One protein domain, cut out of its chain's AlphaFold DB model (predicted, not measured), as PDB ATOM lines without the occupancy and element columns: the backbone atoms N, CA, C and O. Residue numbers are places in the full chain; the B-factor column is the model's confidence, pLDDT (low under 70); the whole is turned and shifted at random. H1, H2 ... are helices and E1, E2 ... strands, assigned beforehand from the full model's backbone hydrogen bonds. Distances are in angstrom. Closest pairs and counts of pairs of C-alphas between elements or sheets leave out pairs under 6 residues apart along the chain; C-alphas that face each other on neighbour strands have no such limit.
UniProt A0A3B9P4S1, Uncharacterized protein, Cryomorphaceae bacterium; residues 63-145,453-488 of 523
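Overview. This is residues 63 to 145 and 453 to 488 of the 523 residues of an uncharacterized protein of Cryomorphaceae bacterium (UniProt A0A3B9P4S1). A twisted sheet of five parallel strands makes the core, with H1 packed along one face and H2 slantwise over E4 on the opposite face. Small H3 only grazes the sheet, and the last residues run out to E6, far from the middle. There are 119 printed residues with three named helices and six named strands, along the chain E1 H1 E2 E3 E4 H2 E5 H3 E6; sheet order E2 E1 E3 E4 E5. The class is mixed, with under half of the residues in named elements; the whole is compact, radius of gyration of the C-alphas 13.9 A, spans 51 by 32 by 23 A.

Along the chain. E2 is residues 97 to 103, 19.4 A; E1, 65 to 71, 19.1 A, begins at C-alpha (236.062, 231.484, 282.236). E3 is 115 to 119, E4 135 to 138, E5 468 to 470. H1 is 81 to 92, 16.9 A; H2 456 to 465, 14.3 A; H3 476 to 479. E6, 486 to 488, ends at C-alpha (244.598, 239.524, 279.226).

Arrangement. The sheet is twisted, its C-alphas up to 4.4 A off plane. N 69 and O 100 of E1 and E2 are 2.8 A apart, N 70 and O 116 of E1 and E3 2.8 A, N 137 and O 117 of E4 and E3 2.8 A, N 136 and O 468 of E4 and E5 3.0 A. E1, H1, E2 form a strand-helix-strand unit, parallel neighbours joined through a helix, with a right-handed crossover. H1's height over the sheet is 7.7 A; its closest C-alphas to E2 are Asn 89 and Cys 99, 5.7 A. H2, on the opposite face, has height 10.2 A; C-alphas Ile 136 and Lys 463 are its closest to E4, 7.2 A. In H1 and H2 every O i to N i+4 pair is within hydrogen-bond range; H3 is too short for one.

Size, cuts and confidence. Residues 146 to 452 are not printed; C-alphas 145 and 453 are 11.0 A apart. Links E2 to E3 and E3 to E4 are long. Mean pLDDT of the printed part is 75.6; residues 471 to 488 are among those under 70.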
ATOM      1  N   ARG A  63     241.770 235.893 283.030       58.91
ATOM      2  CA  ARG A  63     240.322 236.097 283.131       58.91
ATOM      3  C   ARG A  63     239.669 234.752 283.457       58.91
ATOM      4  O   ARG A  63     239.877 233.807 282.694       58.91
ATOM      5  N   PRO A  64     238.862 234.642 284.527       58.28
ATOM      6  CA  PRO A  64     238.181 233.393 284.800       58.28
ATOM      7  C   PRO A  64     237.112 233.129 283.736       58.28
ATOM      8  O   PRO A  64     236.275 233.993 283.460       58.28
ATOM      9  N   ARG A  65     237.151 231.948 283.109       66.56
ATOM     10  CA  ARG A  65     236.062 231.484 282.236       66.56
ATOM     11  C   ARG A  65     234.879 231.068 283.110       66.56
ATOM     12  O   ARG A  65     235.075 230.432 284.144       66.56
ATOM     13  N   VAL A  66     233.669 231.438 282.690       78.56
ATOM     14  CA  VAL A  66     232.433 230.974 283.329       78.56
ATOM     15  C   VAL A  66     231.969 229.715 282.609       78.56
ATOM     16  O   VAL A  66     231.783 229.749 281.394       78.56
ATOM     17  N   LEU A  67     231.808 228.623 283.351       82.19
ATOM     18  CA  LEU A  67     231.338 227.334 282.855       82.19
ATOM     19  C   LEU A  67     229.935 227.064 283.396       82.19
ATOM     20  O   LEU A  67     229.731 227.087 284.609       82.19
ATOM     21  N   TRP A  68     228.978 226.798 282.515       88.94
ATOM     22  CA  TRP A  68     227.621 226.434 282.921       88.94
ATOM     23  C   TRP A  68     227.480 224.917 283.006       88.94
ATOM     24  O   TRP A  68     227.887 224.200 282.101       88.94
ATOM     25  N   ILE A  69     226.904 224.408 284.087       89.75
ATOM     26  CA  ILE A  69     226.604 222.987 284.255       89.75
ATOM     27  C   ILE A  69     225.090 222.873 284.378       89.75
ATOM     28  O   ILE A  69     224.512 223.319 285.373       89.75
ATOM     29  N   LEU A  70     224.465 222.321 283.341       92.50
ATOM     30  CA  LEU A  70     223.027 222.123 283.252       92.50
ATOM     31  C   LEU A  70     222.703 220.692 283.679       92.50
ATOM     32  O   LEU A  70     223.049 219.738 282.979       92.50
ATOM     33  N   ALA A  71     222.066 220.551 284.839       91.31
ATOM     34  CA  ALA A  71     221.694 219.258 285.402       91.31
ATOM     35  C   ALA A  71     220.242 218.920 285.075       91.31
ATOM     36  O   ALA A  71     219.334 219.653 285.464       91.31
ATOM     37  N   ASP A  72     220.023 217.811 284.387       88.12
ATOM     38  CA  ASP A  72     218.702 217.287 284.089       88.12
ATOM     39  C   ASP A  72     218.065 216.739 285.363       88.12
ATOM     40  O   ASP A  72     218.472 215.714 285.905       88.12
ATOM     41  N   THR A  73     217.111 217.493 285.899       82.62
ATOM     42  CA  THR A  73     216.388 217.134 287.122       82.62
ATOM     43  C   THR A  73     215.115 216.348 286.829       82.62
ATOM     44  O   THR A  73     214.262 216.244 287.712       82.62
ATOM     45  N   SER A  74     214.955 215.846 285.603       74.19
ATOM     46  CA  SER A  74     213.845 214.973 285.257       74.19
ATOM     47  C   SER A  74     213.900 213.674 286.067       74.19
ATOM     48  O   SER A  74     214.958 213.133 286.393       74.19
ATOM     49  N   ARG A  75     212.730 213.122 286.367       70.56
ATOM     50  CA  ARG A  75     212.528 211.786 286.928       70.56
ATOM     51  C   ARG A  75     212.956 210.677 285.981       70.56
ATOM     52  O   ARG A  75     213.059 209.541 286.434       70.56
ATOM     53  N   SER A  76     213.193 210.960 284.700       74.31
ATOM     54  CA  SER A  76     213.785 209.972 283.798       74.31
ATOM     55  C   SER A  76     215.217 209.652 284.224       74.31
ATOM     56  O   SER A  76     215.639 208.512 284.092       74.31
ATOM     57  N   VAL A  77     215.936 210.598 284.833       80.69
ATOM     58  CA  VAL A  77     217.302 210.375 285.307       80.69
ATOM     59  C   VAL A  77     217.314 209.494 286.559       80.69
ATOM     60  O   VAL A  77     216.696 209.789 287.583       80.69
ATOM     61  N   GLN A  78     218.082 208.408 286.512       81.44
ATOM     62  CA  GLN A  78     218.336 207.561 287.669       81.44
ATOM     63  C   GLN A  78     219.442 208.184 288.540       81.44
ATOM     64  O   GLN A  78     220.632 208.076 288.245       81.44
ATOM     65  N   GLY A  79     219.046 208.811 289.653       83.50
ATOM     66  CA  GLY A  79     219.954 209.352 290.673       83.50
ATOM     67  C   GLY A  79     219.829 210.865 290.873       83.50
ATOM     68  O   GLY A  79     218.819 211.465 290.525       83.50
ATOM     69  N   ASP A  80     220.853 211.481 291.471       85.31
ATOM     70  CA  ASP A  80     220.895 212.925 291.748       85.31
ATOM     71  C   ASP A  80     221.815 213.653 290.754       85.31
ATOM     72  O   ASP A  80     223.008 213.843 291.006       85.31
ATOM     73  N   ALA A  81     221.255 214.080 289.617       87.38
ATOM     74  CA  ALA A  81     221.984 214.846 288.603       87.38
ATOM     75  C   ALA A  81     222.542 216.166 289.139       87.38
ATOM     76  O   ALA A  81     223.634 216.593 288.762       87.38
ATOM     77  N   MET A  82     221.814 216.808 290.056       89.19
ATOM     78  CA  MET A  82     222.251 218.051 290.681       89.19
ATOM     79  C   MET A  82     223.431 217.806 291.628       89.19
ATOM     80  O   MET A  82     224.344 218.630 291.712       89.19
ATOM     81  N   GLY A  83     223.436 216.667 292.321       85.44
ATOM     82  CA  GLY A  83     224.554 216.178 293.122       85.44
ATOM     83  C   GLY A  83     225.818 215.989 292.287       85.44
ATOM     84  O   GLY A  83     226.856 216.556 292.629       85.44
ATOM     85  N   ILE A  84     225.710 215.305 291.144       85.62
ATOM     86  CA  ILE A  84     226.828 215.133 290.201       85.62
ATOM     87  C   ILE A  84     227.300 216.485 289.655       85.62
ATOM     88  O   ILE A  84     228.490 216.782 289.662       85.62
ATOM     89  N   ALA A  85     226.384 217.365 289.250       87.38
ATOM     90  CA  ALA A  85     226.746 218.689 288.752       87.38
ATOM     91  C   ALA A  85     227.478 219.551 289.801       87.38
ATOM     92  O   ALA A  85     228.363 220.340 289.457       87.38
ATOM     93  N   LYS A  86     227.150 219.386 291.090       86.75
ATOM     94  CA  LYS A  86     227.886 220.004 292.205       86.75
ATOM     95  C   LYS A  86     229.249 219.358 292.435       86.75
ATOM     96  O   LYS A  86     230.193 220.076 292.746       86.75
ATOM     97  N   GLU A  87     229.376 218.043 292.285       83.94
ATOM     98  CA  GLU A  87     230.662 217.342 292.370       83.94
ATOM     99  C   GLU A  87     231.623 217.820 291.274       83.94
ATOM    100  O   GLU A  87     232.768 218.179 291.563       83.94
ATOM    101  N   ILE A  88     231.115 217.956 290.047       79.31
ATOM    102  CA  ILE A  88     231.836 218.559 288.924       79.31
ATOM    103  C   ILE A  88     232.289 219.978 289.286       79.31
ATOM    104  O   ILE A  88     233.472 220.301 289.195       79.31
ATOM    105  N   ASN A  89     231.372 220.825 289.762       83.75
ATOM    106  CA  ASN A  89     231.703 222.186 290.187       83.75
ATOM    107  C   ASN A  89     232.819 222.203 291.252       83.75
ATOM    108  O   ASN A  89     233.817 222.907 291.093       83.75
ATOM    109  N   ASN A  90     232.697 221.376 292.293       80.62
ATOM    110  CA  ASN A  90     233.671 221.288 293.381       80.62
ATOM    111  C   ASN A  90     235.055 220.828 292.904       80.62
ATOM    112  O   ASN A  90     236.062 221.303 293.423       80.62
ATOM    113  N   THR A  91     235.113 219.953 291.898       73.06
ATOM    114  CA  THR A  91     236.375 219.438 291.343       73.06
ATOM    115  C   THR A  91     237.150 220.519 290.585       73.06
ATOM    116  O   THR A  91     238.377 220.574 290.650       73.06
ATOM    117  N   HIS A  92     236.440 221.444 289.935       68.25
ATOM    118  CA  HIS A  92     237.047 222.561 289.202       68.25
ATOM    119  C   HIS A  92     237.147 223.856 290.018       68.25
ATOM    120  O   HIS A  92     237.694 224.861 289.542       68.25
ATOM    121  N   HIS A  93     236.677 223.840 291.269       61.19
ATOM    122  CA  HIS A  93     236.713 224.991 292.156       61.19
ATOM    123  C   HIS A  93     238.165 225.329 292.541       61.19
ATOM    124  O   HIS A  93     238.775 224.698 293.398       61.19
ATOM    125  N   GLY A  94     238.729 226.362 291.909       55.12
ATOM    126  CA  GLY A  94     240.097 226.841 292.161       55.12
ATOM    127  C   GLY A  94     241.015 226.864 290.935       55.12
ATOM    128  O   GLY A  94     242.076 227.482 290.987       55.12
ATOM    129  N   GLN A  95     240.605 226.288 289.800       57.03
ATOM    130  CA  GLN A  95     241.406 226.230 288.566       57.03
ATOM    131  C   GLN A  95     241.214 227.448 287.638       57.03
ATOM    132  O   GLN A  95     241.235 227.315 286.417       57.03
ATOM    133  N   SER A  96     241.029 228.658 288.183       59.31
ATOM    134  CA  SER A  96     240.683 229.880 287.420       59.31
ATOM    135  C   SER A  96     239.371 229.801 286.615       59.31
ATOM    136  O   SER A  96     239.154 230.591 285.703       59.31
ATOM    137  N   LEU A  97     238.472 228.880 286.965       67.62
ATOM    138  CA  LEU A  97     237.142 228.723 286.374       67.62
ATOM    139  C   LEU A  97     236.068 229.055 287.406       67.62
ATOM    140  O   LEU A  97     236.168 228.655 288.566       67.62
ATOM    141  N   GLN A  98     235.044 229.788 286.979       74.75
ATOM    142  CA  GLN A  98     233.842 230.032 287.766       74.75
ATOM    143  C   GLN A  98     232.731 229.140 287.217       74.75
ATOM    144  O   GLN A  98     232.275 229.350 286.098       74.75
ATOM    145  N   CYS A  99     232.289 228.147 287.983       81.25
ATOM    146  CA  CYS A  99     231.221 227.256 287.537       81.25
ATOM    147  C   CYS A  99     229.863 227.717 288.082       81.25
ATOM    148  O   CYS A  99     229.742 228.091 289.250       81.25
ATOM    149  N   ILE A 100     228.841 227.685 287.230       86.25
ATOM    150  CA  ILE A 100     227.448 227.976 287.570       86.25
ATOM    151  C   ILE A 100     226.646 226.702 287.334       86.25
ATOM    152  O   ILE A 100     226.573 226.216 286.210       86.25
ATOM    153  N   THR A 101     226.045 226.168 288.393       89.56
ATOM    154  CA  THR A 101     225.195 224.978 288.317       89.56
ATOM    155  C   THR A 101     223.729 225.392 288.334       89.56
ATOM    156  O   THR A 101     223.301 226.068 289.271       89.56
ATOM    157  N   VAL A 102     222.959 224.979 287.328       91.31
ATOM    158  CA  VAL A 102     221.512 225.235 287.242       91.31
ATOM    159  C   VAL A 102     220.771 224.005 286.699       91.31
ATOM    160  O   VAL A 102     221.387 223.171 286.032       91.31
ATOM    161  N   PRO A 103     219.462 223.857 286.974       89.69
ATOM    162  CA  PRO A 103     218.643 222.839 286.321       89.69
ATOM    163  C   PRO A 103     218.628 223.020 284.799       89.69
ATOM    164  O   PRO A 103     218.623 224.150 284.303       89.69
ATOM    165  N   TYR A 104     218.612 221.915 284.059       88.19
ATOM    166  CA  TYR A 104     218.516 221.927 282.608       88.19
ATOM    167  C   TYR A 104     217.141 222.439 282.169       88.19
ATOM    168  O   TYR A 104     216.097 221.945 282.586       88.19
ATOM    169  N   SER A 105     217.162 223.430 281.285       83.62
ATOM    170  CA  SER A 105     216.019 223.914 280.518       83.62
ATOM    171  C   SER A 105     216.553 224.440 279.184       83.62
ATOM    172  O   SER A 105     217.635 225.037 279.189       83.62
ATOM    173  N   PRO A 106     215.831 224.280 278.056       82.31
ATOM    174  CA  PRO A 106     216.211 224.899 276.785       82.31
ATOM    175  C   PRO A 106     216.489 226.407 276.905       82.31
ATOM    176  O   PRO A 106     217.419 226.914 276.284       82.31
ATOM    177  N   ASP A 107     215.743 227.103 277.768       82.88
ATOM    178  CA  ASP A 107     215.887 228.546 278.004       82.88
ATOM    179  C   ASP A 107     217.116 228.905 278.858       82.88
ATOM    180  O   ASP A 107     217.546 230.057 278.887       82.88
ATOM    181  N   ALA A 108     217.687 227.928 279.571       84.56
ATOM    182  CA  ALA A 108     218.863 228.109 280.419       84.56
ATOM    183  C   ALA A 108     220.186 227.876 279.669       84.56
ATOM    184  O   ALA A 108     221.256 228.056 280.256       84.56
ATOM    185  N   ILE A 109     220.137 227.474 278.393       86.31
ATOM    186  CA  ILE A 109     221.334 227.219 277.588       86.31
ATOM    187  C   ILE A 109     222.010 228.555 277.243       86.31
ATOM    188  O   ILE A 109     221.399 229.403 276.584       86.31
ATOM    189  N   PRO A 110     223.272 228.774 277.654       85.56
ATOM    190  CA  PRO A 110     223.980 230.009 277.342       85.56
ATOM    191  C   PRO A 110     224.264 230.131 275.840       85.56
ATOM    192  O   PRO A 110     224.693 229.178 275.195       85.56
ATOM    193  N   ALA A 111     224.080 231.333 275.287       80.69
ATOM    194  CA  ALA A 111     224.287 231.585 273.859       80.69
ATOM    195  C   ALA A 111     225.772 231.557 273.441       80.69
ATOM    196  O   ALA A 111     226.095 231.098 272.350       80.69
ATOM    197  N   GLU A 112     226.672 232.055 274.298       79.06
ATOM    198  CA  GLU A 112     228.098 232.234 273.967       79.06
ATOM    199  C   GLU A 112     229.054 231.537 274.949       79.06
ATOM    200  O   GLU A 112     230.245 231.399 274.663       79.06
ATOM    201  N   GLN A 113     228.575 231.128 276.130       83.31
ATOM    202  CA  GLN A 113     229.413 230.502 277.153       83.31
ATOM    203  C   GLN A 113     229.466 228.976 276.986       83.31
ATOM    204  O   GLN A 113     228.471 228.364 276.600       83.31
ATOM    205  N   PRO A 114     230.605 228.335 277.313       83.88
ATOM    206  CA  PRO A 114     230.687 226.883 277.330       83.88
ATOM    207  C   PRO A 114     229.772 226.307 278.412       83.88
ATOM    208  O   PRO A 114     229.674 226.851 279.520       83.88
ATOM    209  N   TRP A 115     229.142 225.177 278.100       88.62
ATOM    210  CA  TRP A 115     228.260 224.488 279.030       88.62
ATOM    211  C   TRP A 115     228.375 222.964 278.952       88.62
ATOM    212  O   TRP A 115     228.824 222.411 277.947       88.62
ATOM    213  N   ILE A 116     227.989 222.300 280.038       88.31
ATOM    214  CA  ILE A 116     228.000 220.845 280.212       88.31
ATOM    215  C   ILE A 116     226.571 220.370 280.461       88.31
ATOM    216  O   ILE A 116     225.853 220.977 281.256       88.31
ATOM    217  N   TYR A 117     226.184 219.273 279.814       91.56
ATOM    218  CA  TYR A 117     224.943 218.554 280.101       91.56
ATOM    219  C   TYR A 117     225.213 217.404 281.077       91.56
ATOM    220  O   TYR A 117     226.128 216.609 280.856       91.56
ATOM    221  N   VAL A 118     224.416 217.299 282.139       91.19
ATOM    222  CA  VAL A 118     224.434 216.178 283.091       91.19
ATOM    223  C   VAL A 118     223.037 215.575 283.116       91.19
ATOM    224  O   VAL A 118     222.131 216.203 283.648       91.19
ATOM    225  N   GLY A 119     222.840 214.392 282.540       89.88
ATOM    226  CA  GLY A 119     221.507 213.799 282.419       89.88
ATOM    227  C   GLY A 119     221.491 212.524 281.588       89.88
ATOM    228  O   GLY A 119     222.538 212.010 281.201       89.88
ATOM    229  N   ASP A 120     220.304 211.996 281.324       85.19
ATOM    230  CA  ASP A 120     220.100 210.693 280.679       85.19
ATOM    231  C   ASP A 120     219.757 210.786 279.179       85.19
ATOM    232  O   ASP A 120     219.681 209.770 278.488       85.19
ATOM    233  N   GLY A 121     219.576 212.003 278.656       82.94
ATOM    234  CA  GLY A 121     219.291 212.268 277.248       82.94
ATOM    235  C   GLY A 121     217.819 212.149 276.843       82.94
ATOM    236  O   GLY A 121     217.509 212.220 275.647       82.94
ATOM    237  N   HIS A 122     216.900 212.023 277.802       81.31
ATOM    238  CA  HIS A 122     215.461 212.149 277.572       81.31
ATOM    239  C   HIS A 122     215.056 213.630 277.528       81.31
ATOM    240  O   HIS A 122     214.357 214.161 278.391       81.31
ATOM    241  N   ILE A 123     215.485 214.316 276.469       79.56
ATOM    242  CA  ILE A 123     215.288 215.758 276.274       79.56
ATOM    243  C   ILE A 123     214.711 216.075 274.893       79.56
ATOM    244  O   ILE A 123     214.896 215.340 273.918       79.56
ATOM    245  N   GLU A 124     213.989 217.190 274.804       76.00
ATOM    246  CA  GLU A 124     213.404 217.661 273.547       76.00
ATOM    247  C   GLU A 124     214.490 217.999 272.514       76.00
ATOM    248  O   GLU A 124     215.621 218.350 272.853       76.00
ATOM    249  N   SER A 125     214.156 217.877 271.227       76.06
ATOM    250  CA  SER A 125     215.067 218.319 270.169       76.06
ATOM    251  C   SER A 125     215.172 219.836 270.196       76.06
ATOM    252  O   SER A 125     214.163 220.527 270.088       76.06
ATOM    253  N   LEU A 126     216.391 220.350 270.314       76.00
ATOM    254  CA  LEU A 126     216.641 221.782 270.249       76.00
ATOM    255  C   LEU A 126     216.672 222.274 268.796       76.00
ATOM    256  O   LEU A 126     217.032 221.536 267.875       76.00
ATOM    257  N   ASN A 127     216.337 223.549 268.597       67.44
ATOM    258  CA  ASN A 127     216.557 224.230 267.320       67.44
ATOM    259  C   ASN A 127     218.067 224.334 267.026       67.44
ATOM    260  O   ASN A 127     218.884 224.425 267.938       67.44
ATOM    261  N   SER A 128     218.461 224.384 265.752       60.31
ATOM    262  CA  SER A 128     219.874 224.416 265.322       60.31
ATOM    263  C   SER A 128     220.667 225.671 265.736       60.31
ATOM    264  O   SER A 128     221.835 225.801 265.384       60.31
ATOM    265  N   SER A 129     220.041 226.609 266.450       65.75
ATOM    266  CA  SER A 129     220.633 227.868 266.908       65.75
ATOM    267  C   SER A 129     221.394 227.767 268.233       65.75
ATOM    268  O   SER A 129     222.079 228.721 268.592       65.75
ATOM    269  N   PHE A 130     221.253 226.670 268.981       73.69
ATOM    270  CA  PHE A 130     221.926 226.506 270.271       73.69
ATOM    271  C   PHE A 130     223.351 225.975 270.093       73.69
ATOM    272  O   PHE A 130     223.595 225.075 269.289       73.69
ATOM    273  N   ALA A 131     224.292 226.519 270.868       78.00
ATOM    274  CA  ALA A 131     225.643 225.981 270.939       78.00
ATOM    275  C   ALA A 131     225.609 224.596 271.598       78.00
ATOM    276  O   ALA A 131     225.001 224.432 272.656       78.00
ATOM    277  N   SER A 132     226.265 223.608 270.994       85.31
ATOM    278  CA  SER A 132     226.386 222.268 271.575       85.31
ATOM    279  C   SER A 132     227.189 222.287 272.878       85.31
ATOM    280  O   SER A 132     228.089 223.123 273.031       85.31
ATOM    281  N   PRO A 133     226.901 221.367 273.815       88.62
ATOM    282  CA  PRO A 133     227.644 221.294 275.058       88.62
ATOM    283  C   PRO A 133     229.098 220.909 274.782       88.62
ATOM    284  O   PRO A 133     229.389 220.055 273.944       88.62
ATOM    285  N   ILE A 134     230.017 221.505 275.536       85.31
ATOM    286  CA  ILE A 134     231.434 221.128 275.485       85.31
ATOM    287  C   ILE A 134     231.690 219.789 276.188       85.31
ATOM    288  O   ILE A 134     232.713 219.155 275.939       85.31
ATOM    289  N   GLY A 135     230.762 219.354 277.047       85.12
ATOM    290  CA  GLY A 135     230.872 218.124 277.819       85.12
ATOM    291  C   GLY A 135     229.522 217.476 278.125       85.12
ATOM    292  O   GLY A 135     228.520 218.170 278.303       85.12
ATOM    293  N   ILE A 136     229.505 216.145 278.206       87.88
ATOM    294  CA  ILE A 136     228.313 215.354 278.535       87.88
ATOM    295  C   ILE A 136     228.638 214.339 279.628       87.88
ATOM    296  O   ILE A 136     229.478 213.461 279.433       87.88
ATOM    297  N   TYR A 137     227.905 214.400 280.736       87.56
ATOM    298  CA  TYR A 137     227.857 213.329 281.722       87.56
ATOM    299  C   TYR A 137     226.563 212.535 281.526       87.56
ATOM    300  O   TYR A 137     225.478 213.020 281.852       87.56
ATOM    301  N   ASN A 138     226.676 211.330 280.959       86.62
ATOM    302  CA  ASN A 138     225.527 210.455 280.737       86.62
ATOM    303  C   ASN A 138     225.179 209.741 282.039       86.62
ATOM    304  O   ASN A 138     225.934 208.894 282.517       86.62
ATOM    305  N   MET A 139     224.017 210.066 282.579       86.44
ATOM    306  CA  MET A 139     223.424 209.349 283.691       86.44
ATOM    307  C   MET A 139     222.592 208.171 283.182       86.44
ATOM    308  O   MET A 139     222.060 208.226 282.069       86.44
ATOM    309  N   PRO A 140     222.478 207.088 283.966       80.75
ATOM    310  CA  PRO A 140     221.521 206.043 283.654       80.75
ATOM    311  C   PRO A 140     220.096 206.609 283.703       80.75
ATOM    312  O   PRO A 140     219.806 207.508 284.491       80.75
ATOM    313  N   ALA A 141     219.216 206.085 282.857       75.31
ATOM    314  CA  ALA A 141     217.796 206.404 282.892       75.31
ATOM    315  C   ALA A 141     217.055 205.397 283.778       75.31
ATOM    316  O   ALA A 141     217.376 204.204 283.780       75.31
ATOM    317  N   ASN A 142     216.029 205.855 284.486       69.31
ATOM    318  CA  ASN A 142     214.997 204.983 285.016       69.31
ATOM    319  C   ASN A 142     214.326 204.242 283.847       69.31
ATOM    320  O   ASN A 142     214.225 204.787 282.743       69.31
ATOM    321  N   PRO A 143     213.887 202.990 284.054       57.78
ATOM    322  CA  PRO A 143     213.109 202.294 283.041       57.78
ATOM    323  C   PRO A 143     211.878 203.139 282.687       57.78
ATOM    324  O   PRO A 143     211.145 203.560 283.576       57.78
ATOM    325  N   LEU A 144     211.698 203.415 281.393       55.41
ATOM    326  CA  LEU A 144     210.517 204.100 280.872       55.41
ATOM    327  C   LEU A 144     209.277 203.272 281.237       55.41
ATOM    328  O   LEU A 144     209.260 202.065 280.979       55.41
ATOM    329  N   ASP A 145     208.256 203.901 281.824       51.59
ATOM    330  CA  ASP A 145     206.970 203.235 282.022       51.59
ATOM    331  C   ASP A 145     206.392 202.933 280.640       51.59
ATOM    332  O   ASP A 145     206.277 203.811 279.773       51.59
ATOM    333  N   PRO A 453     210.934 209.750 274.553       62.03
ATOM    334  CA  PRO A 453     211.908 208.877 273.913       62.03
ATOM    335  C   PRO A 453     213.318 209.451 274.072       62.03
ATOM    336  O   PRO A 453     213.514 210.664 273.963       62.03
ATOM    337  N   TYR A 454     214.302 208.579 274.298       75.69
ATOM    338  CA  TYR A 454     215.714 208.960 274.319       75.69
ATOM    339  C   TYR A 454     216.073 209.626 272.990       75.69
ATOM    340  O   TYR A 454     215.888 209.036 271.917       75.69
ATOM    341  N   ASN A 455     216.585 210.858 273.037       79.88
ATOM    342  CA  ASN A 455     216.887 211.620 271.831       79.88
ATOM    343  C   ASN A 455     218.229 211.179 271.239       79.88
ATOM    344  O   ASN A 455     219.238 211.884 271.297       79.88
ATOM    345  N   GLN A 456     218.242 209.975 270.662       79.81
ATOM    346  CA  GLN A 456     219.457 209.330 270.178       79.81
ATOM    347  C   GLN A 456     220.201 210.184 269.154       79.81
ATOM    348  O   GLN A 456     221.428 210.222 269.170       79.81
ATOM    349  N   ARG A 457     219.472 210.894 268.285       81.69
ATOM    350  CA  ARG A 457     220.081 211.773 267.285       81.69
ATOM    351  C   ARG A 457     220.826 212.927 267.955       81.69
ATOM    352  O   ARG A 457     222.019 213.070 267.718       81.69
ATOM    353  N   LEU A 458     220.143 213.691 268.811       85.12
ATOM    354  CA  LEU A 458     220.723 214.859 269.477       85.12
ATOM    355  C   LEU A 458     221.908 214.471 270.361       85.12
ATOM    356  O   LEU A 458     222.968 215.084 270.284       85.12
ATOM    357  N   ILE A 459     221.764 213.412 271.160       85.88
ATOM    358  CA  ILE A 459     222.841 212.968 272.047       85.88
ATOM    359  C   ILE A 459     224.042 212.458 271.247       85.88
ATOM    360  O   ILE A 459     225.177 212.711 271.638       85.88
ATOM    361  N   ASN A 460     223.835 211.783 270.112       85.56
ATOM    362  CA  ASN A 460     224.944 211.380 269.246       85.56
ATOM    363  C   ASN A 460     225.640 212.586 268.601       85.56
ATOM    364  O   ASN A 460     226.866 212.608 268.544       85.56
ATOM    365  N   GLU A 461     224.882 213.587 268.148       86.12
ATOM    366  CA  GLU A 461     225.430 214.842 267.615       86.12
ATOM    367  C   GLU A 461     226.261 215.572 268.677       86.12
ATOM    368  O   GLU A 461     227.404 215.954 268.421       86.12
ATOM    369  N   TRP A 462     225.740 215.691 269.898       88.56
ATOM    370  CA  TRP A 462     226.476 216.290 271.005       88.56
ATOM    371  C   TRP A 462     227.710 215.476 271.376       88.56
ATOM    372  O   TRP A 462     228.765 216.063 271.558       88.56
ATOM    373  N   LYS A 463     227.640 214.142 271.424       84.31
ATOM    374  CA  LYS A 463     228.807 213.286 271.706       84.31
ATOM    375  C   LYS A 463     229.920 213.435 270.666       84.31
ATOM    376  O   LYS A 463     231.082 213.258 271.010       84.31
ATOM    377  N   GLN A 464     229.584 213.746 269.413       84.19
ATOM    378  CA  GLN A 464     230.572 213.997 268.357       84.19
ATOM    379  C   GLN A 464     231.249 215.367 268.482       84.19
ATOM    380  O   GLN A 464     232.383 215.523 268.034       84.19
ATOM    381  N   GLN A 465     230.550 216.358 269.038       83.19
ATOM    382  CA  GLN A 465     231.034 217.739 269.155       83.19
ATOM    383  C   GLN A 465     231.610 218.058 270.537       83.19
ATOM    384  O   GLN A 465     232.419 218.977 270.672       83.19
ATOM    385  N   ALA A 466     231.194 217.311 271.557       81.44
ATOM    386  CA  ALA A 466     231.675 217.450 272.912       81.44
ATOM    387  C   ALA A 466     233.159 217.094 272.955       81.44
ATOM    388  O   ALA A 466     233.605 216.074 272.429       81.44
ATOM    389  N   GLN A 467     233.920 217.936 273.638       74.12
ATOM    390  CA  GLN A 467     235.321 217.664 273.933       74.12
ATOM    391  C   GLN A 467     235.447 216.513 274.938       74.12
ATOM    392  O   GLN A 467     236.487 215.863 275.009       74.12
ATOM    393  N   TRP A 468     234.381 216.254 275.703       71.88
ATOM    394  CA  TRP A 468     234.368 215.255 276.757       71.88
ATOM    395  C   TRP A 468     233.017 214.543 276.897       71.88
ATOM    396  O   TRP A 468     231.950 215.156 276.843       71.88
ATOM    397  N   VAL A 469     233.075 213.231 277.136       78.75
ATOM    398  CA  VAL A 469     231.916 212.379 277.410       78.75
ATOM    399  C   VAL A 469     232.292 211.401 278.521       78.75
ATOM    400  O   VAL A 469     233.246 210.644 278.357       78.75
ATOM    401  N   ALA A 470     231.535 211.377 279.617       77.31
ATOM    402  CA  ALA A 470     231.670 210.353 280.655       77.31
ATOM    403  C   ALA A 470     230.333 209.708 281.017       77.31
ATOM    404  O   ALA A 470     229.257 210.167 280.621       77.31
ATOM    405  N   SER A 471     230.435 208.608 281.754       69.69
ATOM    406  CA  SER A 471     229.308 207.824 282.266       69.69
ATOM    407  C   SER A 471     229.544 207.275 283.677       69.69
ATOM    408  O   SER A 471     228.646 206.665 284.248       69.69
ATOM    409  N   ASP A 472     230.741 207.454 284.238       61.72
ATOM    410  CA  ASP A 472     231.118 206.998 285.570       61.72
ATOM    411  C   ASP A 472     231.825 208.110 286.362       61.72
ATOM    412  O   ASP A 472     232.544 208.946 285.819       61.72
ATOM    413  N   THR A 473     231.613 208.123 287.679       52.53
ATOM    414  CA  THR A 473     232.211 209.091 288.613       52.53
ATOM    415  C   THR A 473     233.678 208.794 288.941       52.53
ATOM    416  O   THR A 473     234.260 209.459 289.797       52.53
ATOM    417  N   ASN A 474     234.311 207.813 288.285       51.25
ATOM    418  CA  ASN A 474     235.724 207.509 288.496       51.25
ATOM    419  C   ASN A 474     236.598 208.640 287.926       51.25
ATOM    420  O   ASN A 474     236.947 208.658 286.752       51.25
ATOM    421  N   THR A 475     236.899 209.590 288.810       48.72
ATOM    422  CA  THR A 475     237.996 210.573 288.928       48.72
ATOM    423  C   THR A 475     239.009 210.816 287.795       48.72
ATOM    424  O   THR A 475     239.493 211.941 287.701       48.72
ATOM    425  N   SER A 476     239.332 209.873 286.908       46.94
ATOM    426  CA  SER A 476     240.261 210.102 285.785       46.94
ATOM    427  C   SER A 476     239.673 210.981 284.677       46.94
ATOM    428  O   SER A 476     240.418 211.609 283.927       46.94
ATOM    429  N   ALA A 477     238.344 211.058 284.582       49.22
ATOM    430  CA  ALA A 477     237.662 211.852 283.568       49.22
ATOM    431  C   ALA A 477     237.869 213.366 283.763       49.22
ATOM    432  O   ALA A 477     237.991 214.071 282.767       49.22
ATOM    433  N   TYR A 478     237.934 213.839 285.016       49.75
ATOM    434  CA  TYR A 478     237.967 215.264 285.388       49.75
ATOM    435  C   TYR A 478     239.360 215.899 285.284       49.75
ATOM    436  O   TYR A 478     239.490 217.082 284.968       49.75
ATOM    437  N   GLU A 479     240.421 215.121 285.520       48.94
ATOM    438  CA  GLU A 479     241.808 215.609 285.465       48.94
ATOM    439  C   GLU A 479     242.264 215.962 284.036       48.94
ATOM    440  O   GLU A 479     243.188 216.755 283.865       48.94
ATOM    441  N   ALA A 480     241.590 215.432 283.009       49.09
ATOM    442  CA  ALA A 480     241.889 215.674 281.595       49.09
ATOM    443  C   ALA A 480     241.219 216.939 281.009       49.09
ATOM    444  O   ALA A 480     241.325 217.196 279.810       49.09
ATOM    445  N   TRP A 481     240.498 217.724 281.819       57.81
ATOM    446  CA  TRP A 481     239.745 218.896 281.360       57.81
ATOM    447  C   TRP A 481     240.656 220.123 281.192       57.81
ATOM    448  O   TRP A 481     240.621 221.068 281.981       57.81
ATOM    449  N   GLU A 482     241.489 220.128 280.150       54.00
ATOM    450  CA  GLU A 482     242.317 221.286 279.785       54.00
ATOM    451  C   GLU A 482     241.466 222.401 279.144       54.00
ATOM    452  O   GLU A 482     241.479 222.633 277.938       54.00
ATOM    453  N   LEU A 483     240.694 223.121 279.958       58.31
ATOM    454  CA  LEU A 483     239.949 224.295 279.502       58.31
ATOM    455  C   LEU A 483     240.932 225.440 279.194       58.31
ATOM    456  O   LEU A 483     241.568 225.986 280.098       58.31
ATOM    457  N   GLU A 484     241.052 225.814 277.912       52.94
ATOM    458  CA  GLU A 484     241.956 226.881 277.451       52.94
ATOM    459  C   GLU A 484     241.782 228.175 278.268       52.94
ATOM    460  O   GLU A 484     240.677 228.726 278.379       52.94
ATOM    461  N   ARG A 485     242.887 228.676 278.832       55.25
ATOM    462  CA  ARG A 485     242.922 229.900 279.643       55.25
ATOM    463  C   ARG A 485     242.938 231.132 278.743       55.25
ATOM    464  O   ARG A 485     243.747 231.218 277.824       55.25
ATOM    465  N   GLN A 486     242.100 232.122 279.048       53.34
ATOM    466  CA  GLN A 486     242.189 233.442 278.423       53.34
ATOM    467  C   GLN A 486     243.089 234.348 279.265       53.34
ATOM    468  O   GLN A 486     242.746 234.714 280.394       53.34
ATOM    469  N   THR A 487     244.239 234.720 278.711       54.28
ATOM    470  CA  THR A 487     245.114 235.743 279.287       54.28
ATOM    471  C   THR A 487     244.713 237.116 278.752       54.28
ATOM    472  O   THR A 487     244.401 237.279 277.573       54.28
ATOM    473  N   MET A 488     244.689 238.121 279.627       51.94
ATOM    474  CA  MET A 488     244.598 239.524 279.226       51.94
ATOM    475  C   MET A 488     245.853 240.268 279.672       51.94
ATOM    476  O   MET A 488     246.335 240.084 280.790       51.94
TER     477      MET A 488